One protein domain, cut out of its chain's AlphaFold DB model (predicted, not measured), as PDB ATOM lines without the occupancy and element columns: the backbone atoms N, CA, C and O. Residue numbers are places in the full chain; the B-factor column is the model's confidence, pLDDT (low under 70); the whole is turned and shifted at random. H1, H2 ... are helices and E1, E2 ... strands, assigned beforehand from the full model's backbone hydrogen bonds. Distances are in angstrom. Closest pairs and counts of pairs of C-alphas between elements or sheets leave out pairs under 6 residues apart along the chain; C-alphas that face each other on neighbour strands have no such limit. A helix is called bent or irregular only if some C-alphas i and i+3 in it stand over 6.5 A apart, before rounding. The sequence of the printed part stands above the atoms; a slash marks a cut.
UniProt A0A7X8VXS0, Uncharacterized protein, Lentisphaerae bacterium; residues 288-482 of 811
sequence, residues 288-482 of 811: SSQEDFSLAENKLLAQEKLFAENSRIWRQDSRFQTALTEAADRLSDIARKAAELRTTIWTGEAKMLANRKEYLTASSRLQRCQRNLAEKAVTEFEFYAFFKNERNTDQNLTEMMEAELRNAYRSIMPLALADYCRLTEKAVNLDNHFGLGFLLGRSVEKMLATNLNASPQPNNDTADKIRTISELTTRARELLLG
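This is residues 288 to 482 of the 811 residues of an uncharacterized protein of Lentisphaerae bacterium (UniProt A0A7X8VXS0). A long rod of helices is built along the bent helix H6: its first arm, H6a, packs with H3 and H4, and H1 packs on H3, while its second arm, H6b, packs with H7 and H8 near one end. Residues 316 to 322 stick out at the other end. The 195 printed residues, with eight named helices and one strand in the order H1 H2 H3 H4 H5 E1 H6 H7 H8, are mostly helix. The whole is loose, with a radius of gyration of the C-alphas of 21.4 A and spans of 75 by 34 by 26 A.

Find C-alpha 397 at (-1.408, 8.276, -50.824), where H6, residues 397 to 430, begins. By its hydrogen bonds it was assigned as one helix, but it is bent: C-alphas 411 and 414 are 6.7 A apart. Its arms are H6a, residues 397 to 411, 21.1 A, and H6b, residues 414 to 430, 23.3 A, at a shallow tilt of 34 degrees, only just short of steep. Before it come H1, residues 290 to 316, 38.7 A, from C-alpha 290 at (-19.827, 24.132, -57.713); H2, residues 318 to 326, irregular, with C-alphas 319 and 322 7.4 A apart; H3, residues 328 to 355, 39.7 A; H4, residues 359 to 376, 25.4 A; H5, residues 382 to 386; and E1, residues 392 to 396. After it look for H7, residues 434 to 448, 21.1 A, and H8, residues 460 to 481, 31.4 A, ending at C-alpha 481 (-25.570, 41.283, -22.789).

Start from the bundle, a group of helices along one another: H3, H4, H6a, H6b, H7 and H8. H6a touches H3, closest at the C-alphas of Thr 343 and Met 401, 6.0 A, the same way at 20 degrees, and H4 at Leu 366 and Leu 405, 6.5 A, opposite ways at 12 degrees. H6b and H7 form a helical hairpin, closest at Thr 424 and Gly 437, 4.7 A; H7 and H8 form another, at Phe 438 and Thr 473, 4.8 A, at a steep tilt of 41 degrees. H1 touches residues 338 to 349 of H3 alone, closest at Phe 293 and Ile 345, 6.3 A, opposite ways at 22 degrees. H1 and H2 touch only at the corner, at Trp 314 and Phe 320, 5.6 A. H5 touches H6a at Tyr 384 and Leu 397, 5.2 A, through residues 397 to 398 of H6a alone. E1 pairs with no named strand. Every O i to N i+4 pair is within hydrogen-bond range in H1, H3, H4, H6a, H6b, H7 and H8; H2 has 3 of 5, and H5 0 of 1 but 2 of 2 O i to N i+3 pairs.

The C-alphas of Arg 319 and Gly 482, the two farthest apart, are 75.3 A apart. The printed part has no cut; the link from H7 to H8, 11 residues, is long. Look for pLDDT under 70 at residues 390 to 394 and 450 to 459.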
ATOM      1  N   SER A 288     -15.353  25.715 -63.015       83.44
ATOM      2  CA  SER A 288     -15.616  27.108 -62.620       83.44
ATOM      3  C   SER A 288     -16.833  27.281 -61.704       83.44
ATOM      4  O   SER A 288     -16.942  28.295 -61.003       83.44
ATOM      5  N   SER A 289     -17.721  26.283 -61.646       85.75
ATOM      6  CA  SER A 289     -18.907  26.267 -60.788       85.75
ATOM      7  C   SER A 289     -18.905  25.091 -59.801       85.75
ATOM      8  O   SER A 289     -18.251  24.074 -60.026       85.75
ATOM      9  N   GLN A 290     -19.651  25.218 -58.695       84.19
ATOM     10  CA  GLN A 290     -19.827  24.132 -57.713       84.19
ATOM     11  C   GLN A 290     -20.474  22.880 -58.330       84.19
ATOM     12  O   GLN A 290     -20.149  21.760 -57.932       84.19
ATOM     13  N   GLU A 291     -21.367  23.056 -59.308       86.69
ATOM     14  CA  GLU A 291     -22.003  21.948 -60.030       86.69
ATOM     15  C   GLU A 291     -20.972  21.156 -60.842       86.69
ATOM     16  O   GLU A 291     -20.957  19.926 -60.776       86.69
ATOM     17  N   ASP A 292     -20.044  21.849 -61.514       87.44
ATOM     18  CA  ASP A 292     -18.964  21.202 -62.264       87.44
ATOM     19  C   ASP A 292     -18.055  20.383 -61.333       87.44
ATOM     20  O   ASP A 292     -17.737  19.228 -61.633       87.44
ATOM     21  N   PHE A 293     -17.668  20.949 -60.179       89.44
ATOM     22  CA  PHE A 293     -16.871  20.241 -59.168       89.44
ATOM     23  C   PHE A 293     -17.598  19.001 -58.639       89.44
ATOM     24  O   PHE A 293     -16.996  17.930 -58.554       89.44
ATOM     25  N   SER A 294     -18.897  19.116 -58.352       88.62
ATOM     26  CA  SER A 294     -19.724  17.999 -57.878       88.62
ATOM     27  C   SER A 294     -19.830  16.885 -58.925       88.62
ATOM     28  O   SER A 294     -19.712  15.699 -58.610       88.62
ATOM     29  N   LEU A 295     -20.009  17.245 -60.199       89.56
ATOM     30  CA  LEU A 295     -20.080  16.292 -61.305       89.56
ATOM     31  C   LEU A 295     -18.739  15.579 -61.531       89.56
ATOM     32  O   LEU A 295     -18.720  14.361 -61.732       89.56
ATOM     33  N   ALA A 296     -17.621  16.304 -61.457       90.06
ATOM     34  CA  ALA A 296     -16.282  15.723 -61.531       90.06
ATOM     35  C   ALA A 296     -15.997  14.786 -60.343       90.06
ATOM     36  O   ALA A 296     -15.497  13.678 -60.546       90.06
ATOM     37  N   GLU A 297     -16.373  15.183 -59.122       90.75
ATOM     38  CA  GLU A 297     -16.219  14.371 -57.909       90.75
ATOM     39  C   GLU A 297     -16.983  13.044 -58.016       90.75
ATOM     40  O   GLU A 297     -16.423  11.991 -57.693       90.75
ATOM     41  N   ASN A 298     -18.224  13.089 -58.509       91.06
ATOM     42  CA  ASN A 298     -19.077  11.915 -58.700       91.06
ATOM     43  C   ASN A 298     -18.538  10.977 -59.788       91.06
ATOM     44  O   ASN A 298     -18.489   9.764 -59.580       91.06
ATOM     45  N   LYS A 299     -18.090  11.522 -60.929       91.56
ATOM     46  CA  LYS A 299     -17.456  10.726 -61.995       91.56
ATOM     47  C   LYS A 299     -16.197  10.025 -61.496       91.56
ATOM     48  O   LYS A 299     -16.026   8.838 -61.760       91.56
ATOM     49  N   LEU A 300     -15.348  10.733 -60.748       92.06
ATOM     50  CA  LEU A 300     -14.150  10.145 -60.155       92.06
ATOM     51  C   LEU A 300     -14.514   9.063 -59.135       92.06
ATOM     52  O   LEU A 300     -13.957   7.975 -59.178       92.06
ATOM     53  N   LEU A 301     -15.506   9.312 -58.274       90.69
ATOM     54  CA  LEU A 301     -15.950   8.336 -57.277       90.69
ATOM     55  C   LEU A 301     -16.461   7.032 -57.900       90.69
ATOM     56  O   LEU A 301     -16.182   5.962 -57.369       90.69
ATOM     57  N   ALA A 302     -17.175   7.097 -59.023       90.44
ATOM     58  CA  ALA A 302     -17.622   5.896 -59.728       90.44
ATOM     59  C   ALA A 302     -16.437   5.040 -60.215       90.44
ATOM     60  O   ALA A 302     -16.454   3.821 -60.050       90.44
ATOM     61  N   GLN A 303     -15.397   5.679 -60.759       89.88
ATOM     62  CA  GLN A 303     -14.185   4.988 -61.214       89.88
ATOM     63  C   GLN A 303     -13.385   4.401 -60.049       89.88
ATOM     64  O   GLN A 303     -12.929   3.264 -60.123       89.88
ATOM     65  N   GLU A 304     -13.258   5.142 -58.951       88.88
ATOM     66  CA  GLU A 304     -12.577   4.673 -57.744       88.88
ATOM     67  C   GLU A 304     -13.269   3.461 -57.115       88.88
ATOM     68  O   GLU A 304     -12.593   2.503 -56.751       88.88
ATOM     69  N   LYS A 305     -14.608   3.453 -57.049       89.12
ATOM     70  CA  LYS A 305     -15.378   2.294 -56.568       89.12
ATOM     71  C   LYS A 305     -15.141   1.061 -57.428       89.12
ATOM     72  O   LYS A 305     -14.846  -0.005 -56.894       89.12
ATOM     73  N   LEU A 306     -15.227   1.226 -58.747       87.25
ATOM     74  CA  LEU A 306     -14.991   0.147 -59.701       87.25
ATOM     75  C   LEU A 306     -13.558  -0.391 -59.587       87.25
ATOM     76  O   LEU A 306     -13.340  -1.602 -59.610       87.25
ATOM     77  N   PHE A 307     -12.574   0.493 -59.410       86.69
ATOM     78  CA  PHE A 307     -11.185   0.091 -59.227       86.69
ATOM     79  C   PHE A 307     -10.934  -0.601 -57.884       86.69
ATOM     80  O   PHE A 307     -10.224  -1.606 -57.853       86.69
ATOM     81  N   ALA A 308     -11.521  -0.111 -56.790       85.75
ATOM     82  CA  ALA A 308     -11.414  -0.728 -55.472       85.75
ATOM     83  C   ALA A 308     -12.005  -2.149 -55.472       85.75
ATOM     84  O   ALA A 308     -11.364  -3.084 -54.987       85.75
ATOM     85  N   GLU A 309     -13.178  -2.329 -56.085       87.50
ATOM     86  CA  GLU A 309     -13.836  -3.631 -56.230       87.50
ATOM     87  C   GLU A 309     -12.997  -4.602 -57.073       87.50
ATOM     88  O   GLU A 309     -12.664  -5.694 -56.609       87.50
ATOM     89  N   ASN A 310     -12.556  -4.181 -58.262       86.88
ATOM     90  CA  ASN A 310     -11.699  -4.997 -59.126       86.88
ATOM     91  C   ASN A 310     -10.373  -5.364 -58.445       86.88
ATOM     92  O   ASN A 310      -9.957  -6.521 -58.470       86.88
ATOM     93  N   SER A 311      -9.740  -4.407 -57.762       83.81
ATOM     94  CA  SER A 311      -8.499  -4.639 -57.017       83.81
ATOM     95  C   SER A 311      -8.686  -5.628 -55.871       83.81
ATOM     96  O   SER A 311      -7.754  -6.354 -55.524       83.81
ATOM     97  N   ARG A 312      -9.869  -5.667 -55.247       85.56
ATOM     98  CA  ARG A 312     -10.199  -6.663 -54.223       85.56
ATOM     99  C   ARG A 312     -10.353  -8.052 -54.837       85.56
ATOM    100  O   ARG A 312      -9.784  -8.997 -54.298       85.56
ATOM    101  N   ILE A 313     -11.045  -8.160 -55.973       86.94
ATOM    102  CA  ILE A 313     -11.204  -9.421 -56.712       86.94
ATOM    103  C   ILE A 313      -9.834  -9.981 -57.114       86.94
ATOM    104  O   ILE A 313      -9.524 -11.125 -56.787       86.94
ATOM    105  N   TRP A 314      -8.978  -9.172 -57.746       87.94
ATOM    106  CA  TRP A 314      -7.653  -9.620 -58.191       87.94
ATOM    107  C   TRP A 314      -6.748 -10.044 -57.030       87.94
ATOM    108  O   TRP A 314      -5.969 -10.977 -57.176       87.94
ATOM    109  N   ARG A 315      -6.844  -9.391 -55.865       84.94
ATOM    110  CA  ARG A 315      -6.049  -9.756 -54.677       84.94
ATOM    111  C   ARG A 315      -6.515 -11.054 -54.017       84.94
ATOM    112  O   ARG A 315      -5.699 -11.758 -53.430       84.94
ATOM    113  N   GLN A 316      -7.812 -11.353 -54.073       88.88
ATOM    114  CA  GLN A 316      -8.381 -12.576 -53.496       88.88
ATOM    115  C   GLN A 316      -8.148 -13.807 -54.380       88.88
ATOM    116  O   GLN A 316      -8.124 -14.928 -53.874       88.88
ATOM    117  N   ASP A 317      -7.961 -13.604 -55.680       89.00
ATOM    118  CA  ASP A 317      -7.750 -14.666 -56.652       89.00
ATOM    119  C   ASP A 317      -6.251 -14.906 -56.904       89.00
ATOM    120  O   ASP A 317      -5.554 -14.087 -57.507       89.00
ATOM    121  N   SER A 318      -5.742 -16.062 -56.466       88.94
ATOM    122  CA  SER A 318      -4.321 -16.418 -56.589       88.94
ATOM    123  C   SER A 318      -3.820 -16.439 -58.037       88.94
ATOM    124  O   SER A 318      -2.630 -16.230 -58.273       88.94
ATOM    125  N   ARG A 319      -4.715 -16.617 -59.016       89.25
ATOM    126  CA  ARG A 319      -4.391 -16.651 -60.450       89.25
ATOM    127  C   ARG A 319      -3.878 -15.307 -60.969       89.25
ATOM    128  O   ARG A 319      -3.155 -15.273 -61.960       89.25
ATOM    129  N   PHE A 320      -4.214 -14.204 -60.301       90.75
ATOM    130  CA  PHE A 320      -3.781 -12.861 -60.688       90.75
ATOM    131  C   PHE A 320      -2.440 -12.442 -60.073       90.75
ATOM    132  O   PHE A 320      -1.927 -11.393 -60.451       90.75
ATOM    133  N   GLN A 321      -1.835 -13.227 -59.170       88.75
ATOM    134  CA  GLN A 321      -0.632 -12.806 -58.435       88.75
ATOM    135  C   GLN A 321       0.520 -12.374 -59.348       88.75
ATOM    136  O   GLN A 321       1.051 -11.281 -59.167       88.75
ATOM    137  N   THR A 322       0.865 -13.180 -60.357       88.81
ATOM    138  CA  THR A 322       1.953 -12.861 -61.299       88.81
ATOM    139  C   THR A 322       1.648 -11.599 -62.111       88.81
ATOM    140  O   THR A 322       2.480 -10.698 -62.199       88.81
ATOM    141  N   ALA A 323       0.419 -11.481 -62.624       89.62
ATOM    142  CA  ALA A 323      -0.015 -10.305 -63.375       89.62
ATOM    143  C   ALA A 323      -0.009  -9.028 -62.514       89.62
ATOM    144  O   ALA A 323       0.382  -7.963 -62.988       89.62
ATOM    145  N   LEU A 324      -0.405  -9.124 -61.240       88.75
ATOM    146  CA  LEU A 324      -0.366  -8.008 -60.294       88.75
ATOM    147  C   LEU A 324       1.068  -7.572 -59.983       88.75
ATOM    148  O   LEU A 324       1.318  -6.371 -59.910       88.75
ATOM    149  N   THR A 325       2.007  -8.512 -59.828       87.44
ATOM    150  CA  THR A 325       3.423  -8.172 -59.616       87.44
ATOM    151  C   THR A 325       4.043  -7.488 -60.829       87.44
ATOM    152  O   THR A 325       4.771  -6.516 -60.663       87.44
ATOM    153  N   GLU A 326       3.714  -7.929 -62.045       88.62
ATOM    154  CA  GLU A 326       4.207  -7.306 -63.282       88.62
ATOM    155  C   GLU A 326       3.600  -5.915 -63.524       88.62
ATOM    156  O   GLU A 326       4.253  -5.040 -64.089       88.62
ATOM    157  N   ALA A 327       2.360  -5.687 -63.085       89.19
ATOM    158  CA  ALA A 327       1.656  -4.416 -63.247       89.19
ATOM    159  C   ALA A 327       1.771  -3.470 -62.036       89.19
ATOM    160  O   ALA A 327       1.094  -2.439 -62.020       89.19
ATOM    161  N   ALA A 328       2.584  -3.800 -61.026       86.06
ATOM    162  CA  ALA A 328       2.635  -3.082 -59.751       86.06
ATOM    163  C   ALA A 328       2.925  -1.580 -59.920       86.06
ATOM    164  O   ALA A 328       2.182  -0.750 -59.390       86.06
ATOM    165  N   ASP A 329       3.933  -1.232 -60.723       86.62
ATOM    166  CA  ASP A 329       4.303   0.164 -60.993       86.62
ATOM    167  C   ASP A 329       3.163   0.919 -61.681       86.62
ATOM    168  O   ASP A 329       2.811   2.033 -61.300       86.62
ATOM    169  N   ARG A 330       2.505   0.278 -62.653       89.56
ATOM    170  CA  ARG A 330       1.384   0.870 -63.392       89.56
ATOM    171  C   ARG A 330       0.163   1.102 -62.500       89.56
ATOM    172  O   ARG A 330      -0.499   2.131 -62.623       89.56
ATOM    173  N   LEU A 331      -0.135   0.164 -61.601       88.19
ATOM    174  CA  LEU A 331      -1.194   0.297 -60.598       88.19
ATOM    175  C   LEU A 331      -0.906   1.454 -59.630       88.19
ATOM    176  O   LEU A 331      -1.802   2.259 -59.370       88.19
ATOM    177  N   SER A 332       0.340   1.565 -59.156       86.25
ATOM    178  CA  SER A 332       0.805   2.678 -58.320       86.25
ATOM    179  C   SER A 332       0.614   4.021 -59.027       86.25
ATOM    180  O   SER A 332       0.028   4.952 -58.474       86.25
ATOM    181  N   ASP A 333       0.999   4.098 -60.301       88.62
ATOM    182  CA  ASP A 333       0.884   5.302 -61.123       88.62
ATOM    183  C   ASP A 333      -0.570   5.752 -61.336       88.62
ATOM    184  O   ASP A 333      -0.883   6.948 -61.324       88.62
ATOM    185  N   ILE A 334      -1.478   4.796 -61.544       90.19
ATOM    186  CA  ILE A 334      -2.917   5.046 -61.674       90.19
ATOM    187  C   ILE A 334      -3.488   5.557 -60.352       90.19
ATOM    188  O   ILE A 334      -4.191   6.571 -60.344       90.19
ATOM    189  N   ALA A 335      -3.166   4.893 -59.238       89.25
ATOM    190  CA  ALA A 335      -3.622   5.299 -57.916       89.25
ATOM    191  C   ALA A 335      -3.118   6.704 -57.562       89.25
ATOM    192  O   ALA A 335      -3.893   7.540 -57.101       89.25
ATOM    193  N   ARG A 336      -1.853   7.011 -57.865       89.69
ATOM    194  CA  ARG A 336      -1.272   8.343 -57.675       89.69
ATOM    195  C   ARG A 336      -2.011   9.406 -58.486       89.69
ATOM    196  O   ARG A 336      -2.414  10.418 -57.921       89.69
ATOM    197  N   LYS A 337      -2.252   9.176 -59.782       90.75
ATOM    198  CA  LYS A 337      -3.001  10.117 -60.642       90.75
ATOM    199  C   LYS A 337      -4.428  10.342 -60.146       90.75
ATOM    200  O   LYS A 337      -4.911  11.470 -60.184       90.75
ATOM    201  N   ALA A 338      -5.100   9.291 -59.679       92.00
ATOM    202  CA  ALA A 338      -6.434   9.407 -59.101       92.00
ATOM    203  C   ALA A 338      -6.415  10.230 -57.799       92.00
ATOM    204  O   ALA A 338      -7.232  11.140 -57.649       92.00
ATOM    205  N   ALA A 339      -5.430  10.003 -56.921       90.81
ATOM    206  CA  ALA A 339      -5.255  10.762 -55.682       90.81
ATOM    207  C   ALA A 339      -4.958  12.247 -55.954       90.81
ATOM    208  O   ALA A 339      -5.583  13.120 -55.355       90.81
ATOM    209  N   GLU A 340      -4.056  12.542 -56.899       91.00
ATOM    210  CA  GLU A 340      -3.738  13.904 -57.358       91.00
ATOM    211  C   GLU A 340      -4.969  14.606 -57.956       91.00
ATOM    212  O   GLU A 340      -5.219  15.785 -57.701       91.00
ATOM    213  N   LEU A 341      -5.778  13.887 -58.733       92.19
ATOM    214  CA  LEU A 341      -7.008  14.426 -59.305       92.19
ATOM    215  C   LEU A 341      -8.063  14.695 -58.224       92.19
ATOM    216  O   LEU A 341      -8.699  15.750 -58.229       92.19
ATOM    217  N   ARG A 342      -8.218  13.781 -57.260       92.88
ATOM    218  CA  ARG A 342      -9.132  13.922 -56.120       92.88
ATOM    219  C   ARG A 342      -8.781  15.146 -55.277       92.88
ATOM    220  O   ARG A 342      -9.665  15.949 -54.975       92.88
ATOM    221  N   THR A 343      -7.504  15.330 -54.942       91.81
ATOM    222  CA  THR A 343      -7.039  16.510 -54.196       91.81
ATOM    223  C   THR A 343      -7.186  17.784 -55.013       91.81
ATOM    224  O   THR A 343      -7.590  18.805 -54.459       91.81
ATOM    225  N   THR A 344      -6.949  17.741 -56.325       92.00
ATOM    226  CA  THR A 344      -7.161  18.889 -57.218       92.00
ATOM    227  C   THR A 344      -8.626  19.324 -57.240       92.00
ATOM    228  O   THR A 344      -8.903  20.511 -57.099       92.00
ATOM    229  N   ILE A 345      -9.575  18.385 -57.338       92.88
ATOM    230  CA  ILE A 345     -11.017  18.684 -57.303       92.88
ATOM    231  C   ILE A 345     -11.403  19.291 -55.947       92.88
ATOM    232  O   ILE A 345     -11.988  20.372 -55.901       92.88
ATOM    233  N   TRP A 346     -11.035  18.643 -54.835       92.69
ATOM    234  CA  TRP A 346     -11.397  19.109 -53.491       92.69
ATOM    235  C   TRP A 346     -10.772  20.459 -53.126       92.69
ATOM    236  O   TRP A 346     -11.455  21.348 -52.616       92.69
ATOM    237  N   THR A 347      -9.476  20.634 -53.384       92.44
ATOM    238  CA  THR A 347      -8.787  21.896 -53.087       92.44
ATOM    239  C   THR A 347      -9.153  22.992 -54.085       92.44
ATOM    240  O   THR A 347      -9.200  24.159 -53.702       92.44
ATOM    241  N   GLY A 348      -9.456  22.642 -55.339       91.31
ATOM    242  CA  GLY A 348      -9.921  23.565 -56.373       91.31
ATOM    243  C   GLY A 348     -11.263  24.198 -56.020       91.31
ATOM    244  O   GLY A 348     -11.388  25.421 -56.077       91.31
ATOM    245  N   GLU A 349     -12.230  23.401 -55.559       91.81
ATOM    246  CA  GLU A 349     -13.525  23.913 -55.103       91.81
ATOM    247  C   GLU A 349     -13.358  24.847 -53.897       91.81
ATOM    248  O   GLU A 349     -13.876  25.964 -53.894       91.81
ATOM    249  N   ALA A 350     -12.567  24.439 -52.899       91.06
ATOM    250  CA  ALA A 350     -12.298  25.262 -51.722       91.06
ATOM    251  C   ALA A 350     -11.597  26.586 -52.076       91.06
ATOM    252  O   ALA A 350     -11.952  27.633 -51.536       91.06
ATOM    253  N   LYS A 351     -10.639  26.569 -53.012       90.81
ATOM    254  CA  LYS A 351      -9.976  27.781 -53.523       90.81
ATOM    255  C   LYS A 351     -10.943  28.675 -54.294       90.81
ATOM    256  O   LYS A 351     -10.904  29.888 -54.122       90.81
ATOM    257  N   MET A 352     -11.825  28.103 -55.110       91.06
ATOM    258  CA  MET A 352     -12.861  28.851 -55.825       91.06
ATOM    259  C   MET A 352     -13.798  29.569 -54.839       91.06
ATOM    260  O   MET A 352     -14.045  30.765 -54.997       91.06
ATOM    261  N   LEU A 353     -14.227  28.888 -53.774       89.62
ATOM    262  CA  LEU A 353     -15.039  29.477 -52.704       89.62
ATOM    263  C   LEU A 353     -14.282  30.570 -51.939       89.62
ATOM    264  O   LEU A 353     -14.799  31.669 -51.743       89.62
ATOM    265  N   ALA A 354     -13.019  30.323 -51.589       88.44
ATOM    266  CA  ALA A 354     -12.162  31.317 -50.946       88.44
ATOM    267  C   ALA A 354     -11.935  32.560 -51.829       88.44
ATOM    268  O   ALA A 354     -11.943  33.682 -51.322       88.44
ATOM    269  N   ASN A 355     -11.806  32.394 -53.150       87.75
ATOM    270  CA  ASN A 355     -11.717  33.502 -54.109       87.75
ATOM    271  C   ASN A 355     -13.017  34.315 -54.167       87.75
ATOM    272  O   ASN A 355     -12.978  35.532 -54.346       87.75
ATOM    273  N   ARG A 356     -14.169  33.667 -53.964       85.62
ATOM    274  CA  ARG A 356     -15.471  34.334 -53.802       85.62
ATOM    275  C   ARG A 356     -15.675  34.951 -52.418       85.62
ATOM    276  O   ARG A 356     -16.716  35.577 -52.219       85.62
ATOM    277  N   LYS A 357     -14.686  34.831 -51.522       86.50
ATOM    278  CA  LYS A 357     -14.707  35.275 -50.121       86.50
ATOM    279  C   LYS A 357     -15.689  34.500 -49.230       86.50
ATOM    280  O   LYS A 357     -16.029  34.953 -48.145       86.50
ATOM    281  N   GLU A 358     -16.097  33.309 -49.662       86.81
ATOM    282  CA  GLU A 358     -16.973  32.385 -48.926       86.81
ATOM    283  C   GLU A 358     -16.116  31.458 -48.046       86.81
ATOM    284  O   GLU A 358     -16.009  30.246 -48.258       86.81
ATOM    285  N   TYR A 359     -15.399  32.061 -47.094       87.50
ATOM    286  CA  TYR A 359     -14.347  31.386 -46.333       87.50
ATOM    287  C   TYR A 359     -14.867  30.291 -45.394       87.50
ATOM    288  O   TYR A 359     -14.186  29.272 -45.228       87.50
ATOM    289  N   LEU A 360     -16.056  30.450 -44.796       84.25
ATOM    290  CA  LEU A 360     -16.608  29.433 -43.891       84.25
ATOM    291  C   LEU A 360     -17.087  28.219 -44.677       84.25
ATOM    292  O   LEU A 360     -16.812  27.083 -44.277       84.25
ATOM    293  N   THR A 361     -17.745  28.443 -45.814       86.75
ATOM    294  CA  THR A 361     -18.132  27.373 -46.738       86.75
ATOM    295  C   THR A 361     -16.898  26.629 -47.260       86.75
ATOM    296  O   THR A 361     -16.869  25.397 -47.210       86.75
ATOM    297  N   ALA A 362     -15.831  27.336 -47.652       88.56
ATOM    298  CA  ALA A 362     -14.563  26.717 -48.060       88.56
ATOM    299  C   ALA A 362     -13.938  25.856 -46.942       88.56
ATOM    300  O   ALA A 362     -13.556  24.707 -47.173       88.56
ATOM    301  N   SER A 363     -13.884  26.385 -45.714       87.44
ATOM    302  CA  SER A 363     -13.399  25.674 -44.522       87.44
ATOM    303  C   SER A 363     -14.217  24.413 -44.230       87.44
ATOM    304  O   SER A 363     -13.668  23.327 -44.041       87.44
ATOM    305  N   SER A 364     -15.545  24.539 -44.238       86.56
ATOM    306  CA  SER A 364     -16.473  23.433 -43.978       86.56
ATOM    307  C   SER A 364     -16.368  22.345 -45.049       86.56
ATOM    308  O   SER A 364     -16.424  21.154 -44.732       86.56
ATOM    309  N   ARG A 365     -16.155  22.729 -46.315       88.44
ATOM    310  CA  ARG A 365     -15.922  21.791 -47.418       88.44
ATOM    311  C   ARG A 365     -14.641  20.989 -47.215       88.44
ATOM    312  O   ARG A 365     -14.698  19.765 -47.282       88.44
ATOM    313  N   LEU A 366     -13.523  21.645 -46.897       89.19
ATOM    314  CA  LEU A 366     -12.255  20.959 -46.610       89.19
ATOM    315  C   LEU A 366     -12.382  20.004 -45.416       89.19
ATOM    316  O   LEU A 366     -11.901  18.872 -45.481       89.19
ATOM    317  N   GLN A 367     -13.100  20.412 -44.368       85.69
ATOM    318  CA  GLN A 367     -13.384  19.548 -43.222       85.69
ATOM    319  C   GLN A 367     -14.209  18.318 -43.620       85.69
ATOM    320  O   GLN A 367     -13.906  17.205 -43.193       85.69
ATOM    321  N   ARG A 368     -15.240  18.493 -44.455       88.69
ATOM    322  CA  ARG A 368     -16.040  17.376 -44.976       88.69
ATOM    323  C   ARG A 368     -15.186  16.425 -45.811       88.69
ATOM    324  O   ARG A 368     -15.324  15.218 -45.655       88.69
ATOM    325  N   CYS A 369     -14.299  16.942 -46.656       89.75
ATOM    326  CA  CYS A 369     -13.380  16.116 -47.440       89.75
ATOM    327  C   CYS A 369     -12.432  15.309 -46.542       89.75
ATOM    328  O   CYS A 369     -12.246  14.122 -46.782       89.75
ATOM    329  N   GLN A 370     -11.909  15.906 -45.467       86.12
ATOM    330  CA  GLN A 370     -11.082  15.190 -44.493       86.12
ATOM    331  C   GLN A 370     -11.866  14.086 -43.767       86.12
ATOM    332  O   GLN A 370     -11.376  12.966 -43.650       86.12
ATOM    333  N   ARG A 371     -13.094  14.371 -43.310       86.75
ATOM    334  CA  ARG A 371     -13.953  13.344 -42.692       86.75
ATOM    335  C   ARG A 371     -14.260  12.218 -43.668       86.75
ATOM    336  O   ARG A 371     -14.100  11.063 -43.307       86.75
ATOM    337  N   ASN A 372     -14.612  12.549 -44.911       87.62
ATOM    338  CA  ASN A 372     -14.837  11.555 -45.958       87.62
ATOM    339  C   ASN A 372     -13.599  10.680 -46.168       87.62
ATOM    340  O   ASN A 372     -13.739   9.473 -46.322       87.62
ATOM    341  N   LEU A 373     -12.402  11.275 -46.177       86.62
ATOM    342  CA  LEU A 373     -11.154  10.536 -46.326       86.62
ATOM    343  C   LEU A 373     -10.951   9.549 -45.167       86.62
ATOM    344  O   LEU A 373     -10.646   8.393 -45.429       86.62
ATOM    345  N   ALA A 374     -11.207   9.967 -43.924       82.88
ATOM    346  CA  ALA A 374     -11.102   9.109 -42.741       82.88
ATOM    347  C   ALA A 374     -12.183   8.009 -42.686       82.88
ATOM    348  O   ALA A 374     -11.875   6.845 -42.446       82.88
ATOM    349  N   GLU A 375     -13.449   8.354 -42.937       84.38
ATOM    350  CA  GLU A 375     -14.594   7.433 -42.856       84.38
ATOM    351  C   GLU A 375     -14.597   6.400 -43.990       84.38
ATOM    352  O   GLU A 375     -14.990   5.249 -43.794       84.38
ATOM    353  N   LYS A 376     -14.156   6.795 -45.190       80.38
ATOM    354  CA  LYS A 376     -14.200   5.955 -46.397       80.38
ATOM    355  C   LYS A 376     -12.861   5.311 -46.747       80.38
ATOM    356  O   LYS A 376     -12.801   4.563 -47.723       80.38
ATOM    357  N   ALA A 377     -11.819   5.543 -45.944       73.19
ATOM    358  CA  ALA A 377     -10.481   4.967 -46.115       73.19
ATOM    359  C   ALA A 377     -10.500   3.444 -46.304       73.19
ATOM    360  O   ALA A 377      -9.707   2.915 -47.067       73.19
ATOM    361  N   VAL A 378     -11.405   2.737 -45.620       70.62
ATOM    362  CA  VAL A 378     -11.455   1.261 -45.598       70.62
ATOM    363  C   VAL A 378     -12.431   0.688 -46.638       70.62
ATOM    364  O   VAL A 378     -12.514  -0.522 -46.809       70.62
ATOM    365  N   THR A 379     -13.200   1.536 -47.326       76.12
ATOM    366  CA  THR A 379     -14.243   1.102 -48.269       76.12
ATOM    367  C   THR A 379     -13.987   1.646 -49.670       76.12
ATOM    368  O   THR A 379     -13.462   0.941 -50.524       76.12
ATOM    369  N   GLU A 380     -14.344   2.903 -49.918       77.06
ATOM    370  CA  GLU A 380     -14.283   3.525 -51.246       77.06
ATOM    371  C   GLU A 380     -12.852   3.955 -51.616       77.06
ATOM    372  O   GLU A 380     -12.508   4.011 -52.792       77.06
ATOM    373  N   PHE A 381     -12.012   4.221 -50.611       80.50
ATOM    374  CA  PHE A 381     -10.651   4.748 -50.759       80.50
ATOM    375  C   PHE A 381      -9.564   3.742 -50.352       80.50
ATOM    376  O   PHE A 381      -8.401   4.116 -50.211       80.50
ATOM    377  N   GLU A 382      -9.921   2.460 -50.198       77.44
ATOM    378  CA  GLU A 382      -9.013   1.397 -49.732       77.44
ATOM    379  C   GLU A 382      -7.733   1.311 -50.574       77.44
ATOM    380  O   GLU A 382      -6.634   1.120 -50.053       77.44
ATOM    381  N   PHE A 383      -7.856   1.516 -51.884       79.25
ATOM    382  CA  PHE A 383      -6.719   1.430 -52.792       79.25
ATOM    383  C   PHE A 383      -5.692   2.561 -52.583       79.25
ATOM    384  O   PHE A 383      -4.517   2.349 -52.866       79.25
ATOM    385  N   TYR A 384      -6.072   3.720 -52.027       83.75
ATOM    386  CA  TYR A 384      -5.125   4.797 -51.697       83.75
ATOM    387  C   TYR A 384      -4.250   4.471 -50.485       83.75
ATOM    388  O   TYR A 384      -3.085   4.865 -50.442       83.75
ATOM    389  N   ALA A 385      -4.779   3.721 -49.519       76.25
ATOM    390  CA  ALA A 385      -4.019   3.299 -48.345       76.25
ATOM    391  C   ALA A 385      -2.949   2.245 -48.688       76.25
ATOM    392  O   ALA A 385      -1.971   2.099 -47.956       76.25
ATOM    393  N   PHE A 386      -3.135   1.514 -49.791       75.44
ATOM    394  CA  PHE A 386      -2.251   0.427 -50.211       75.44
ATOM    395  C   PHE A 386      -0.966   0.915 -50.893       75.44
ATOM    396  O   PHE A 386       0.103   0.346 -50.668       75.44
ATOM    397  N   PHE A 387      -1.050   1.958 -51.724       80.12
ATOM    398  CA  PHE A 387       0.106   2.462 -52.463       80.12
ATOM    399  C   PHE A 387       0.874   3.520 -51.665       80.12
ATOM    400  O   PHE A 387       0.300   4.414 -51.036       80.12
ATOM    401  N   LYS A 388       2.203   3.415 -51.716       76.06
ATOM    402  CA  LYS A 388       3.118   4.402 -51.142       76.06
ATOM    403  C   LYS A 388       3.239   5.615 -52.056       76.06
ATOM    404  O   LYS A 388       3.143   5.507 -53.275       76.06
ATOM    405  N   ASN A 389       3.496   6.769 -51.462       72.06
ATOM    406  CA  ASN A 389       3.825   7.978 -52.192       72.06
ATOM    407  C   ASN A 389       5.283   7.910 -52.681       72.06
ATOM    408  O   ASN A 389       6.211   7.824 -51.885       72.06
ATOM    409  N   GLU A 390       5.508   8.005 -53.990       64.56
ATOM    410  CA  GLU A 390       6.861   8.005 -54.572       64.56
ATOM    411  C   GLU A 390       7.702   9.214 -54.138       64.56
ATOM    412  O   GLU A 390       8.925   9.129 -54.060       64.56
ATOM    413  N   ARG A 391       7.056  10.344 -53.819       64.06
ATOM    414  CA  ARG A 391       7.740  11.555 -53.335       64.06
ATOM    415  C   ARG A 391       8.163  11.447 -51.870       64.06
ATOM    416  O   ARG A 391       9.017  12.214 -51.435       64.06
ATOM    417  N   ASN A 392       7.546  10.539 -51.116       68.50
ATOM    418  CA  ASN A 392       7.874  10.262 -49.726       68.50
ATOM    419  C   ASN A 392       7.471   8.822 -49.386       68.50
ATOM    420  O   ASN A 392       6.321   8.558 -49.040       68.50
ATOM    421  N   THR A 393       8.424   7.894 -49.486       66.44
ATOM    422  CA  THR A 393       8.196   6.444 -49.346       66.44
ATOM    423  C   THR A 393       7.707   6.005 -47.964       66.44
ATOM    424  O   THR A 393       7.297   4.849 -47.793       66.44
ATOM    425  N   ASP A 394       7.753   6.912 -46.989       69.25
ATOM    426  CA  ASP A 394       7.260   6.704 -45.631       69.25
ATOM    427  C   ASP A 394       5.769   7.049 -45.488       69.25
ATOM    428  O   ASP A 394       5.172   6.698 -44.476       69.25
ATOM    429  N   GLN A 395       5.160   7.680 -46.502       78.62
ATOM    430  CA  GLN A 395       3.750   8.075 -46.510       78.62
ATOM    431  C   GLN A 395       2.940   7.292 -47.547       78.62
ATOM    432  O   GLN A 395       3.413   7.015 -48.652       78.62
ATOM    433  N   ASN A 396       1.692   6.960 -47.222       84.00
ATOM    434  CA  ASN A 396       0.732   6.437 -48.205       84.00
ATOM    435  C   ASN A 396       0.047   7.582 -48.983       84.00
ATOM    436  O   ASN A 396       0.199   8.766 -48.660       84.00
ATOM    437  N   LEU A 397      -0.703   7.252 -50.040       85.94
ATOM    438  CA  LEU A 397      -1.408   8.276 -50.824       85.94
ATOM    439  C   LEU A 397      -2.498   8.987 -50.005       85.94
ATOM    440  O   LEU A 397      -2.719  10.176 -50.211       85.94
ATOM    441  N   THR A 398      -3.129   8.317 -49.039       86.06
ATOM    442  CA  THR A 398      -4.105   8.937 -48.125       86.06
ATOM    443  C   THR A 398      -3.474  10.070 -47.304       86.06
ATOM    444  O   THR A 398      -4.021  11.168 -47.234       86.06
ATOM    445  N   GLU A 399      -2.284   9.854 -46.748       84.94
ATOM    446  CA  GLU A 399      -1.516  10.845 -45.987       84.94
ATOM    447  C   GLU A 399      -1.068  12.018 -46.866       84.94
ATOM    448  O   GLU A 399      -1.115  13.170 -46.430       84.94
ATOM    449  N   MET A 400      -0.703  11.753 -48.126       88.62
ATOM    450  CA  MET A 400      -0.452  12.806 -49.115       88.62
ATOM    451  C   MET A 400      -1.708  13.663 -49.334       88.62
ATOM    452  O   MET A 400      -1.627  14.893 -49.310       88.62
ATOM    453  N   MET A 401      -2.878  13.042 -49.512       89.62
ATOM    454  CA  MET A 401      -4.139  13.767 -49.689       89.62
ATOM    455  C   MET A 401      -4.487  14.615 -48.460       89.62
ATOM    456  O   MET A 401      -4.892  15.770 -48.600       89.62
ATOM    457  N   GLU A 402      -4.288  14.085 -47.252       88.00
ATOM    458  CA  GLU A 402      -4.464  14.844 -46.012       88.00
ATOM    459  C   GLU A 402      -3.508  16.033 -45.902       88.00
ATOM    460  O   GLU A 402      -3.901  17.097 -45.410       88.00
ATOM    461  N   ALA A 403      -2.251  15.867 -46.315       87.06
ATOM    462  CA  ALA A 403      -1.265  16.941 -46.317       87.06
ATOM    463  C   ALA A 403      -1.662  18.058 -47.296       87.06
ATOM    464  O   ALA A 403      -1.604  19.233 -46.936       87.06
ATOM    465  N   GLU A 404      -2.151  17.711 -48.490       89.00
ATOM    466  CA  GLU A 404      -2.651  18.679 -49.476       89.00
ATOM    467  C   GLU A 404      -3.893  19.435 -48.981       89.00
ATOM    468  O   GLU A 404      -3.964  20.660 -49.099       89.00
ATOM    469  N   LEU A 405      -4.849  18.744 -48.348       89.56
ATOM    470  CA  LEU A 405      -6.011  19.390 -47.725       89.56
ATOM    471  C   LEU A 405      -5.586  20.362 -46.612       89.56
ATOM    472  O   LEU A 405      -6.096  21.484 -46.546       89.56
ATOM    473  N   ARG A 406      -4.615  19.972 -45.773       87.25
ATOM    474  CA  ARG A 406      -4.026  20.845 -44.742       87.25
ATOM    475  C   ARG A 406      -3.315  22.054 -45.352       87.25
ATOM    476  O   ARG A 406      -3.484  23.166 -44.858       87.25
ATOM    477  N   ASN A 407      -2.563  21.873 -46.434       87.50
ATOM    478  CA  ASN A 407      -1.880  22.965 -47.132       87.50
ATOM    479  C   ASN A 407      -2.874  23.950 -47.757       87.50
ATOM    480  O   ASN A 407      -2.722  25.164 -47.599       87.50
ATOM    481  N   ALA A 408      -3.930  23.450 -48.402       88.38
ATOM    482  CA  ALA A 408      -5.003  24.286 -48.928       88.38
ATOM    483  C   ALA A 408      -5.673  25.092 -47.805       88.38
ATOM    484  O   ALA A 408      -5.829  26.307 -47.933       88.38
ATOM    485  N   TYR A 409      -5.972  24.454 -46.672       87.06
ATOM    486  CA  TYR A 409      -6.532  25.129 -45.504       87.06
ATOM    487  C   TYR A 409      -5.626  26.254 -44.977       87.06
ATOM    488  O   TYR A 409      -6.076  27.387 -44.788       87.06
ATOM    489  N   ARG A 410      -4.323  25.978 -44.836       84.12
ATOM    490  CA  ARG A 410      -3.308  26.959 -44.413       84.12
ATOM    491  C   ARG A 410      -3.168  28.138 -45.367       84.12
ATOM    492  O   ARG A 410      -2.822  29.222 -44.918       84.12
ATOM    493  N   SER A 411      -3.438  27.951 -46.658       86.00
ATOM    494  CA  SER A 411      -3.420  29.054 -47.627       86.00
ATOM    495  C   SER A 411      -4.645  29.971 -47.515       86.00
ATOM    496  O   SER A 411      -4.541  31.171 -47.755       86.00
ATOM    497  N   ILE A 412      -5.798  29.426 -47.113       87.50
ATOM    498  CA  ILE A 412      -7.068  30.160 -47.015       87.50
ATOM    499  C   ILE A 412      -7.171  30.912 -45.681       87.50
ATOM    500  O   ILE A 412      -7.656  32.043 -45.645       87.50
ATOM    501  N   MET A 413      -6.693  30.310 -44.588       86.56
ATOM    502  CA  MET A 413      -6.872  30.828 -43.227       86.56
ATOM    503  C   MET A 413      -6.350  32.266 -43.016       86.56
ATOM    504  O   MET A 413      -7.108  33.086 -42.499       86.56
ATOM    505  N   PRO A 414      -5.123  32.645 -43.434       86.62
ATOM    506  CA  PRO A 414      -4.630  34.011 -43.236       86.62
ATOM    507  C   PRO A 414      -5.464  35.066 -43.975       86.62
ATOM    508  O   PRO A 414      -5.655  36.168 -43.461       86.62
ATOM    509  N   LEU A 415      -5.985  34.722 -45.159       87.38
ATOM    510  CA  LEU A 415      -6.851  35.602 -45.946       87.38
ATOM    511  C   LEU A 415      -8.196  35.809 -45.243       87.38
ATOM    512  O   LEU A 415      -8.640  36.947 -45.090       87.38
ATOM    513  N   ALA A 416      -8.798  34.719 -44.761       89.12
ATOM    514  CA  ALA A 416     -10.045  34.764 -44.010       89.12
ATOM    515  C   ALA A 416      -9.906  35.598 -42.730       89.12
ATOM    516  O   ALA A 416     -10.741  36.457 -42.466       89.12
ATOM    517  N   LEU A 417      -8.832  35.396 -41.959       89.44
ATOM    518  CA  LEU A 417      -8.584  36.139 -40.721       89.44
ATOM    519  C   LEU A 417      -8.377  37.633 -40.969       89.44
ATOM    520  O   LEU A 417      -8.888  38.445 -40.205       89.44
ATOM    521  N   ALA A 418      -7.668  38.013 -42.034       89.00
ATOM    522  CA  ALA A 418      -7.490  39.421 -42.382       89.00
ATOM    523  C   ALA A 418      -8.828  40.099 -42.726       89.00
ATOM    524  O   ALA A 418      -9.118  41.186 -42.222       89.00
ATOM    525  N   ASP A 419      -9.657  39.448 -43.547       89.94
ATOM    526  CA  ASP A 419     -10.959  39.987 -43.942       89.94
ATOM    527  C   ASP A 419     -11.952  40.010 -42.770       89.94
ATOM    528  O   ASP A 419     -12.614  41.030 -42.560       89.94
ATOM    529  N   TYR A 420     -12.017  38.943 -41.965       90.56
ATOM    530  CA  TYR A 420     -12.883  38.892 -40.787       90.56
ATOM    531  C   TYR A 420     -12.458  39.877 -39.701       90.56
ATOM    532  O   TYR A 420     -13.331  40.547 -39.162       90.56
ATOM    533  N   CYS A 421     -11.160  40.053 -39.424       91.06
ATOM    534  CA  CYS A 421     -10.690  41.066 -38.468       91.06
ATOM    535  C   CYS A 421     -11.192  42.456 -38.864       91.06
ATOM    536  O   CYS A 421     -11.825  43.144 -38.067       91.06
ATOM    537  N   ARG A 422     -11.024  42.822 -40.141       90.69
ATOM    538  CA  ARG A 422     -11.487  44.106 -40.676       90.69
ATOM    539  C   ARG A 422     -13.008  44.269 -40.605       90.69
ATOM    540  O   ARG A 422     -13.492  45.357 -40.296       90.69
ATOM    541  N   LEU A 423     -13.772  43.227 -40.940       91.50
ATOM    542  CA  LEU A 423     -15.238  43.273 -40.886       91.50
ATOM    543  C   LEU A 423     -15.747  43.374 -39.444       91.50
ATOM    544  O   LEU A 423     -16.655  44.160 -39.187       91.50
ATOM    545  N   THR A 424     -15.141  42.637 -38.512       91.50
ATOM    546  CA  THR A 424     -15.473  42.695 -37.085       91.50
ATOM    547  C   THR A 424     -15.126  44.063 -36.500       91.50
ATOM    548  O   THR A 424     -15.953  44.650 -35.807       91.50
ATOM    549  N   GLU A 425     -13.960  44.628 -36.828       91.50
ATOM    550  CA  GLU A 425     -13.582  45.990 -36.426       91.50
ATOM    551  C   GLU A 425     -14.575  47.035 -36.934       91.50
ATOM    552  O   GLU A 425     -15.026  47.874 -36.155       91.50
ATOM    553  N   LYS A 426     -14.949  46.975 -38.220       90.94
ATOM    554  CA  LYS A 426     -15.949  47.877 -38.807       90.94
ATOM    555  C   LYS A 426     -17.297  47.739 -38.090       90.94
ATOM    556  O   LYS A 426     -17.862  48.744 -37.670       90.94
ATOM    557  N   ALA A 427     -17.777  46.511 -37.902       91.31
ATOM    558  CA  ALA A 427     -19.064  46.249 -37.265       91.31
ATOM    559  C   ALA A 427     -19.111  46.769 -35.818       91.31
ATOM    560  O   ALA A 427     -20.050  47.471 -35.449       91.31
ATOM    561  N   VAL A 428     -18.084  46.475 -35.013       90.31
ATOM    562  CA  VAL A 428     -18.057  46.808 -33.579       90.31
ATOM    563  C   VAL A 428     -17.702  48.274 -33.322       90.31
ATOM    564  O   VAL A 428     -18.324  48.896 -32.468       90.31
ATOM    565  N   ASN A 429     -16.711  48.839 -34.021       89.25
ATOM    566  CA  ASN A 429     -16.187  50.174 -33.700       89.25
ATOM    567  C   ASN A 429     -16.776  51.308 -34.551       89.25
ATOM    568  O   ASN A 429     -16.745  52.451 -34.099       89.25
ATOM    569  N   LEU A 430     -17.252  51.031 -35.772       85.88
ATOM    570  CA  LEU A 430     -17.751  52.067 -36.690       85.88
ATOM    571  C   LEU A 430     -19.276  52.040 -36.808       85.88
ATOM    572  O   LEU A 430     -19.921  53.070 -36.629       85.88
ATOM    573  N   ASP A 431     -19.848  50.865 -37.075       87.06
ATOM    574  CA  ASP A 431     -21.272  50.735 -37.411       87.06
ATOM    575  C   ASP A 431     -22.169  50.486 -36.180       87.06
ATOM    576  O   ASP A 431     -23.392  50.569 -36.285       87.06
ATOM    577  N   ASN A 432     -21.584  50.196 -35.009       86.81
ATOM    578  CA  ASN A 432     -22.293  49.783 -33.786       86.81
ATOM    579  C   ASN A 432     -23.230  48.572 -34.003       86.81
ATOM    580  O   ASN A 432     -24.293  48.461 -33.391       86.81
ATOM    581  N   HIS A 433     -22.836  47.656 -34.891       92.56
ATOM    582  CA  HIS A 433     -23.511  46.390 -35.176       92.56
ATOM    583  C   HIS A 433     -22.841  45.262 -34.379       92.56
ATOM    584  O   HIS A 433     -22.007  44.500 -34.881       92.56
ATOM    585  N   PHE A 434     -23.156  45.203 -33.086       92.94
ATOM    586  CA  PHE A 434     -22.505  44.289 -32.149       92.94
ATOM    587  C   PHE A 434     -22.928  42.829 -32.352       92.94
ATOM    588  O   PHE A 434     -22.098  41.939 -32.175       92.94
ATOM    589  N   GLY A 435     -24.164  42.561 -32.781       93.00
ATOM    590  CA  GLY A 435     -24.613  41.223 -33.174       93.00
ATOM    591  C   GLY A 435     -23.790  40.669 -34.335       93.00
ATOM    592  O   GLY A 435     -23.256  39.564 -34.248       93.00
ATOM    593  N   LEU A 436     -23.599  41.463 -35.387       93.31
ATOM    594  CA  LEU A 436     -22.768  41.108 -36.534       93.31
ATOM    595  C   LEU A 436     -21.313  40.878 -36.105       93.31
ATOM    596  O   LEU A 436     -20.720  39.874 -36.493       93.31
ATOM    597  N   GLY A 437     -20.746  41.772 -35.289       92.50
ATOM    598  CA  GLY A 437     -19.386  41.623 -34.765       92.50
ATOM    599  C   GLY A 437     -19.197  40.331 -33.963       92.50
ATOM    600  O   GLY A 437     -18.244  39.587 -34.199       92.50
ATOM    601  N   PHE A 438     -20.143  40.020 -33.075       94.31
ATOM    602  CA  PHE A 438     -20.157  38.776 -32.307       94.31
ATOM    603  C   PHE A 438     -20.236  37.545 -33.222       94.31
ATOM    604  O   PHE A 438     -19.468  36.595 -33.071       94.31
ATOM    605  N   LEU A 439     -21.115  37.582 -34.223       93.50
ATOM    606  CA  LEU A 439     -21.319  36.481 -35.158       93.50
ATOM    607  C   LEU A 439     -20.092  36.220 -36.051       93.50
ATOM    608  O   LEU A 439     -19.725  35.061 -36.262       93.50
ATOM    609  N   LEU A 440     -19.424  37.267 -36.546       92.00
ATOM    610  CA  LEU A 440     -18.168  37.149 -37.302       92.00
ATOM    611  C   LEU A 440     -17.060  36.525 -36.439       92.00
ATOM    612  O   LEU A 440     -16.346  35.632 -36.896       92.00
ATOM    613  N   GLY A 441     -16.973  36.929 -35.171       90.75
ATOM    614  CA  GLY A 441     -16.085  36.333 -34.176       90.75
ATOM    615  C   GLY A 441     -16.294  34.834 -33.979       90.75
ATOM    616  O   GLY A 441     -15.375  34.035 -34.166       90.75
ATOM    617  N   ARG A 442     -17.537  34.429 -33.693       91.12
ATOM    618  CA  ARG A 442     -17.909  33.011 -33.518       91.12
ATOM    619  C   ARG A 442     -17.684  32.187 -34.784       91.12
ATOM    620  O   ARG A 442     -17.334  31.009 -34.711       91.12
ATOM    621  N   SER A 443     -17.829  32.805 -35.953       88.94
ATOM    622  CA  SER A 443     -17.521  32.171 -37.236       88.94
ATOM    623  C   SER A 443     -16.032  31.831 -37.357       88.94
ATOM    624  O   SER A 443     -15.678  30.715 -37.740       88.94
ATOM    625  N   VAL A 444     -15.151  32.752 -36.957       88.56
ATOM    626  CA  VAL A 444     -13.700  32.521 -36.914       88.56
ATOM    627  C   VAL A 444     -13.347  31.430 -35.907       88.56
ATOM    628  O   VAL A 444     -12.572  30.534 -36.233       88.56
ATOM    629  N   GLU A 445     -13.958  31.427 -34.722       86.69
ATOM    630  CA  GLU A 445     -13.763  30.354 -33.738       86.69
ATOM    631  C   GLU A 445     -14.159  28.975 -34.297       86.69
ATOM    632  O   GLU A 445     -13.411  28.011 -34.118       86.69
ATOM    633  N   LYS A 446     -15.266  28.875 -35.056       85.12
ATOM    634  CA  LYS A 446     -15.665  27.631 -35.749       85.12
ATOM    635  C   LYS A 446     -14.596  27.168 -36.738       85.12
ATOM    636  O   LYS A 446     -14.308  25.974 -36.806       85.12
ATOM    637  N   MET A 447     -14.002  28.090 -37.497       83.62
ATOM    638  CA  MET A 447     -12.900  27.767 -38.408       83.62
ATOM    639  C   MET A 447     -11.666  27.299 -37.627       83.62
ATOM    640  O   MET A 447     -11.071  26.275 -37.956       83.62
ATOM    641  N   LEU A 448     -11.281  27.994 -36.558       81.25
ATOM    642  CA  LEU A 448     -10.089  27.655 -35.776       81.25
ATOM    643  C   LEU A 448     -10.203  26.302 -35.063       81.25
ATOM    644  O   LEU A 448      -9.209  25.580 -35.005       81.25
ATOM    645  N   ALA A 449     -11.401  25.931 -34.601       74.62
ATOM    646  CA  ALA A 449     -11.686  24.656 -33.937       74.62
ATOM    647  C   ALA A 449     -11.528  23.415 -34.844       74.62
ATOM    648  O   ALA A 449     -11.692  22.284 -34.389       74.62
ATOM    649  N   THR A 450     -11.226  23.585 -36.133       65.44
ATOM    650  CA  THR A 450     -11.000  22.454 -37.040       65.44
ATOM    651  C   THR A 450      -9.632  21.794 -36.810       65.44
ATOM    652  O   THR A 450      -8.582  22.438 -36.812       65.44
ATOM    653  N   ASN A 451      -9.631  20.458 -36.701       55.84
ATOM    654  CA  ASN A 451      -8.441  19.608 -36.503       55.84
ATOM    655  C   ASN A 451      -7.385  19.692 -37.631       55.84
ATOM    656  O   ASN A 451      -6.318  19.090 -37.526       55.84
ATOM    657  N   LEU A 452      -7.646  20.445 -38.704       59.22
ATOM    658  CA  LEU A 452      -6.689  20.713 -39.787       59.22
ATOM    659  C   LEU A 452      -5.503  21.589 -39.324       59.22
ATOM    660  O   LEU A 452      -4.485  21.665 -40.015       59.22
ATOM    661  N   ASN A 453      -5.605  22.199 -38.137       54.09
ATOM    662  CA  ASN A 453      -4.629  23.112 -37.537       54.09
ATOM    663  C   ASN A 453      -3.580  22.456 -36.611       54.09
ATOM    664  O   ASN A 453      -2.973  23.162 -35.811       54.09
ATOM    665  N   ALA A 454      -3.309  21.146 -36.697       50.12
ATOM    666  CA  ALA A 454      -2.373  20.437 -35.800       50.12
ATOM    667  C   ALA A 454      -0.852  20.774 -35.972       50.12
ATOM    668  O   ALA A 454      -0.006  19.893 -35.854       50.12
ATOM    669  N   SER A 455      -0.503  22.060 -36.168       44.53
ATOM    670  CA  SER A 455       0.831  22.718 -36.112       44.53
ATOM    671  C   SER A 455       1.705  22.730 -37.389       44.53
ATOM    672  O   SER A 455       1.594  21.812 -38.208       44.53
ATOM    673  N   PRO A 456       2.559  23.765 -37.621       48.78
ATOM    674  CA  PRO A 456       3.221  24.648 -36.646       48.78
ATOM    675  C   PRO A 456       2.402  25.891 -36.268       48.78
ATOM    676  O   PRO A 456       1.428  26.225 -36.939       48.78
ATOM    677  N   GLN A 457       2.824  26.547 -35.182       53.31
ATOM    678  CA  GLN A 457       2.243  27.765 -34.609       53.31
ATOM    679  C   GLN A 457       1.831  28.800 -35.674       53.31
ATOM    680  O   GLN A 457       2.571  29.003 -36.640       53.31
ATOM    681  N   PRO A 458       0.681  29.480 -35.499       60.84
ATOM    682  CA  PRO A 458       0.331  30.612 -36.346       60.84
ATOM    683  C   PRO A 458       1.471  31.635 -36.312       60.84
ATOM    684  O   PRO A 458       1.969  31.969 -35.238       60.84
ATOM    685  N   ASN A 459       1.887  32.130 -37.481       69.81
ATOM    686  CA  ASN A 459       2.817  33.258 -37.565       69.81
ATOM    687  C   ASN A 459       2.306  34.417 -36.686       69.81
ATOM    688  O   ASN A 459       1.092  34.570 -36.546       69.81
ATOM    689  N   ASN A 460       3.206  35.253 -36.153       74.12
ATOM    690  CA  ASN A 460       2.849  36.338 -35.221       74.12
ATOM    691  C   ASN A 460       1.660  37.196 -35.713       74.12
ATOM    692  O   ASN A 460       0.722  37.393 -34.957       74.12
ATOM    693  N   ASP A 461       1.617  37.575 -36.999       79.19
ATOM    694  CA  ASP A 461       0.492  38.331 -37.595       79.19
ATOM    695  C   ASP A 461      -0.858  37.581 -37.540       79.19
ATOM    696  O   ASP A 461      -1.912  38.159 -37.277       79.19
ATOM    697  N   THR A 462      -0.845  36.265 -37.756       80.44
ATOM    698  CA  THR A 462      -2.042  35.419 -37.658       80.44
ATOM    699  C   THR A 462      -2.501  35.297 -36.204       80.44
ATOM    700  O   THR A 462      -3.698  35.365 -35.932       80.44
ATOM    701  N   ALA A 463      -1.561  35.130 -35.269       82.44
ATOM    702  CA  ALA A 463      -1.850  35.062 -33.839       82.44
ATOM    703  C   ALA A 463      -2.422  36.390 -33.312       82.44
ATOM    704  O   ALA A 463      -3.413  36.378 -32.579       82.44
ATOM    705  N   ASP A 464      -1.863  37.519 -33.751       86.56
ATOM    706  CA  ASP A 464      -2.330  38.861 -33.400       86.56
ATOM    707  C   ASP A 464      -3.762  39.095 -33.900       86.56
ATOM    708  O   ASP A 464      -4.620  39.499 -33.120       86.56
ATOM    709  N   LYS A 465      -4.083  38.732 -35.151       87.69
ATOM    710  CA  LYS A 465      -5.457  38.834 -35.687       87.69
ATOM    711  C   LYS A 465      -6.460  37.972 -34.927       87.69
ATOM    712  O   LYS A 465      -7.570  38.424 -34.659       87.69
ATOM    713  N   ILE A 466      -6.088  36.741 -34.566       87.31
ATOM    714  CA  ILE A 466      -6.946  35.864 -33.750       87.31
ATOM    715  C   ILE A 466      -7.229  36.525 -32.398       87.31
ATOM    716  O   ILE A 466      -8.380  36.559 -31.959       87.31
ATOM    717  N   ARG A 467      -6.199  37.091 -31.764       88.75
ATOM    718  CA  ARG A 467      -6.334  37.818 -30.504       88.75
ATOM    719  C   ARG A 467      -7.249  39.035 -30.652       88.75
ATOM    720  O   ARG A 467      -8.187  39.164 -29.872       88.75
ATOM    721  N   THR A 468      -7.038  39.879 -31.661       91.31
ATOM    722  CA  THR A 468      -7.876  41.062 -31.918       91.31
ATOM    723  C   THR A 468      -9.335  40.682 -32.156       91.31
ATOM    724  O   THR A 468     -10.231  41.279 -31.563       91.31
ATOM    725  N   ILE A 469      -9.600  39.653 -32.968       91.31
ATOM    726  CA  ILE A 469     -10.965  39.160 -33.196       91.31
ATOM    727  C   ILE A 469     -11.580  38.676 -31.881       91.31
ATOM    728  O   ILE A 469     -12.723  39.021 -31.596       91.31
ATOM    729  N   SER A 470     -10.842  37.930 -31.057       91.12
ATOM    730  CA  SER A 470     -11.329  37.451 -29.757       91.12
ATOM    731  C   SER A 470     -11.656  38.601 -28.791       91.12
ATOM    732  O   SER A 470     -12.726  38.604 -28.176       91.12
ATOM    733  N   GLU A 471     -10.800  39.623 -28.716       93.44
ATOM    734  CA  GLU A 471     -11.029  40.833 -27.913       93.44
ATOM    735  C   GLU A 471     -12.288  41.585 -28.386       93.44
ATOM    736  O   GLU A 471     -13.147  41.943 -27.575       93.44
ATOM    737  N   LEU A 472     -12.463  41.758 -29.701       92.88
ATOM    738  CA  LEU A 472     -13.649  42.404 -30.279       92.88
ATOM    739  C   LEU A 472     -14.923  41.579 -30.094       92.88
ATOM    740  O   LEU A 472     -15.982  42.148 -29.844       92.88
ATOM    741  N   THR A 473     -14.832  40.254 -30.193       93.38
ATOM    742  CA  THR A 473     -15.960  39.332 -29.980       93.38
ATOM    743  C   THR A 473     -16.431  39.397 -28.535       93.38
ATOM    744  O   THR A 473     -17.632  39.479 -28.276       93.38
ATOM    745  N   THR A 474     -15.482  39.429 -27.595       91.88
ATOM    746  CA  THR A 474     -15.758  39.599 -26.166       91.88
ATOM    747  C   THR A 474     -16.442  40.939 -25.927       91.88
ATOM    748  O   THR A 474     -17.552  40.968 -25.410       91.88
ATOM    749  N   ARG A 475     -15.870  42.039 -26.427       90.94
ATOM    750  CA  ARG A 475     -16.472  43.374 -26.309       90.94
ATOM    751  C   ARG A 475     -17.871  43.463 -26.931       90.94
ATOM    752  O   ARG A 475     -18.757  44.090 -26.361       90.94
ATOM    753  N   ALA A 476     -18.088  42.849 -28.093       91.75
ATOM    754  CA  ALA A 476     -19.398  42.810 -28.737       91.75
ATOM    755  C   ALA A 476     -20.423  42.072 -27.864       91.75
ATOM    756  O   ALA A 476     -21.521  42.577 -27.638       91.75
ATOM    757  N   ARG A 477     -20.042  40.917 -27.305       91.94
ATOM    758  CA  ARG A 477     -20.871  40.156 -26.364       91.94
ATOM    759  C   ARG A 477     -21.209  40.970 -25.116       91.94
ATOM    760  O   ARG A 477     -22.362  40.998 -24.699       91.94
ATOM    761  N   GLU A 478     -20.222  41.646 -24.547       90.06
ATOM    762  CA  GLU A 478     -20.380  42.517 -23.384       90.06
ATOM    763  C   GLU A 478     -21.364  43.668 -23.637       90.06
ATOM    764  O   GLU A 478     -22.193  43.970 -22.785       90.06
ATOM    765  N   LEU A 479     -21.346  44.280 -24.824       90.06
ATOM    766  CA  LEU A 479     -22.292  45.343 -25.188       90.06
ATOM    767  C   LEU A 479     -23.706  44.814 -25.482       90.06
ATOM    768  O   LEU A 479     -24.697  45.492 -25.202       90.06
ATOM    769  N   LEU A 480     -23.819  43.593 -26.011       90.88
ATOM    770  CA  LEU A 480     -25.107  42.934 -26.233       90.88
ATOM    771  C   LEU A 480     -25.785  42.540 -24.915       90.88
ATOM    772  O   LEU A 480     -26.969  42.816 -24.728       90.88
ATOM    773  N   LEU A 481     -25.040  41.898 -24.013       88.75
ATOM    774  CA  LEU A 481     -25.570  41.283 -22.789       88.75
ATOM    775  C   LEU A 481     -25.474  42.204 -21.560       88.75
ATOM    776  O   LEU A 481     -26.249  42.062 -20.612       88.75
ATOM    777  N   GLY A 482     -24.567  43.177 -21.595       82.00
ATOM    778  CA  GLY A 482     -24.200  44.053 -20.487       82.00
ATOM    779  C   GLY A 482     -22.955  43.551 -19.751       82.00
ATOM    780  O   GLY A 482     -22.811  42.360 -19.474       82.00
TER     781      GLY A 482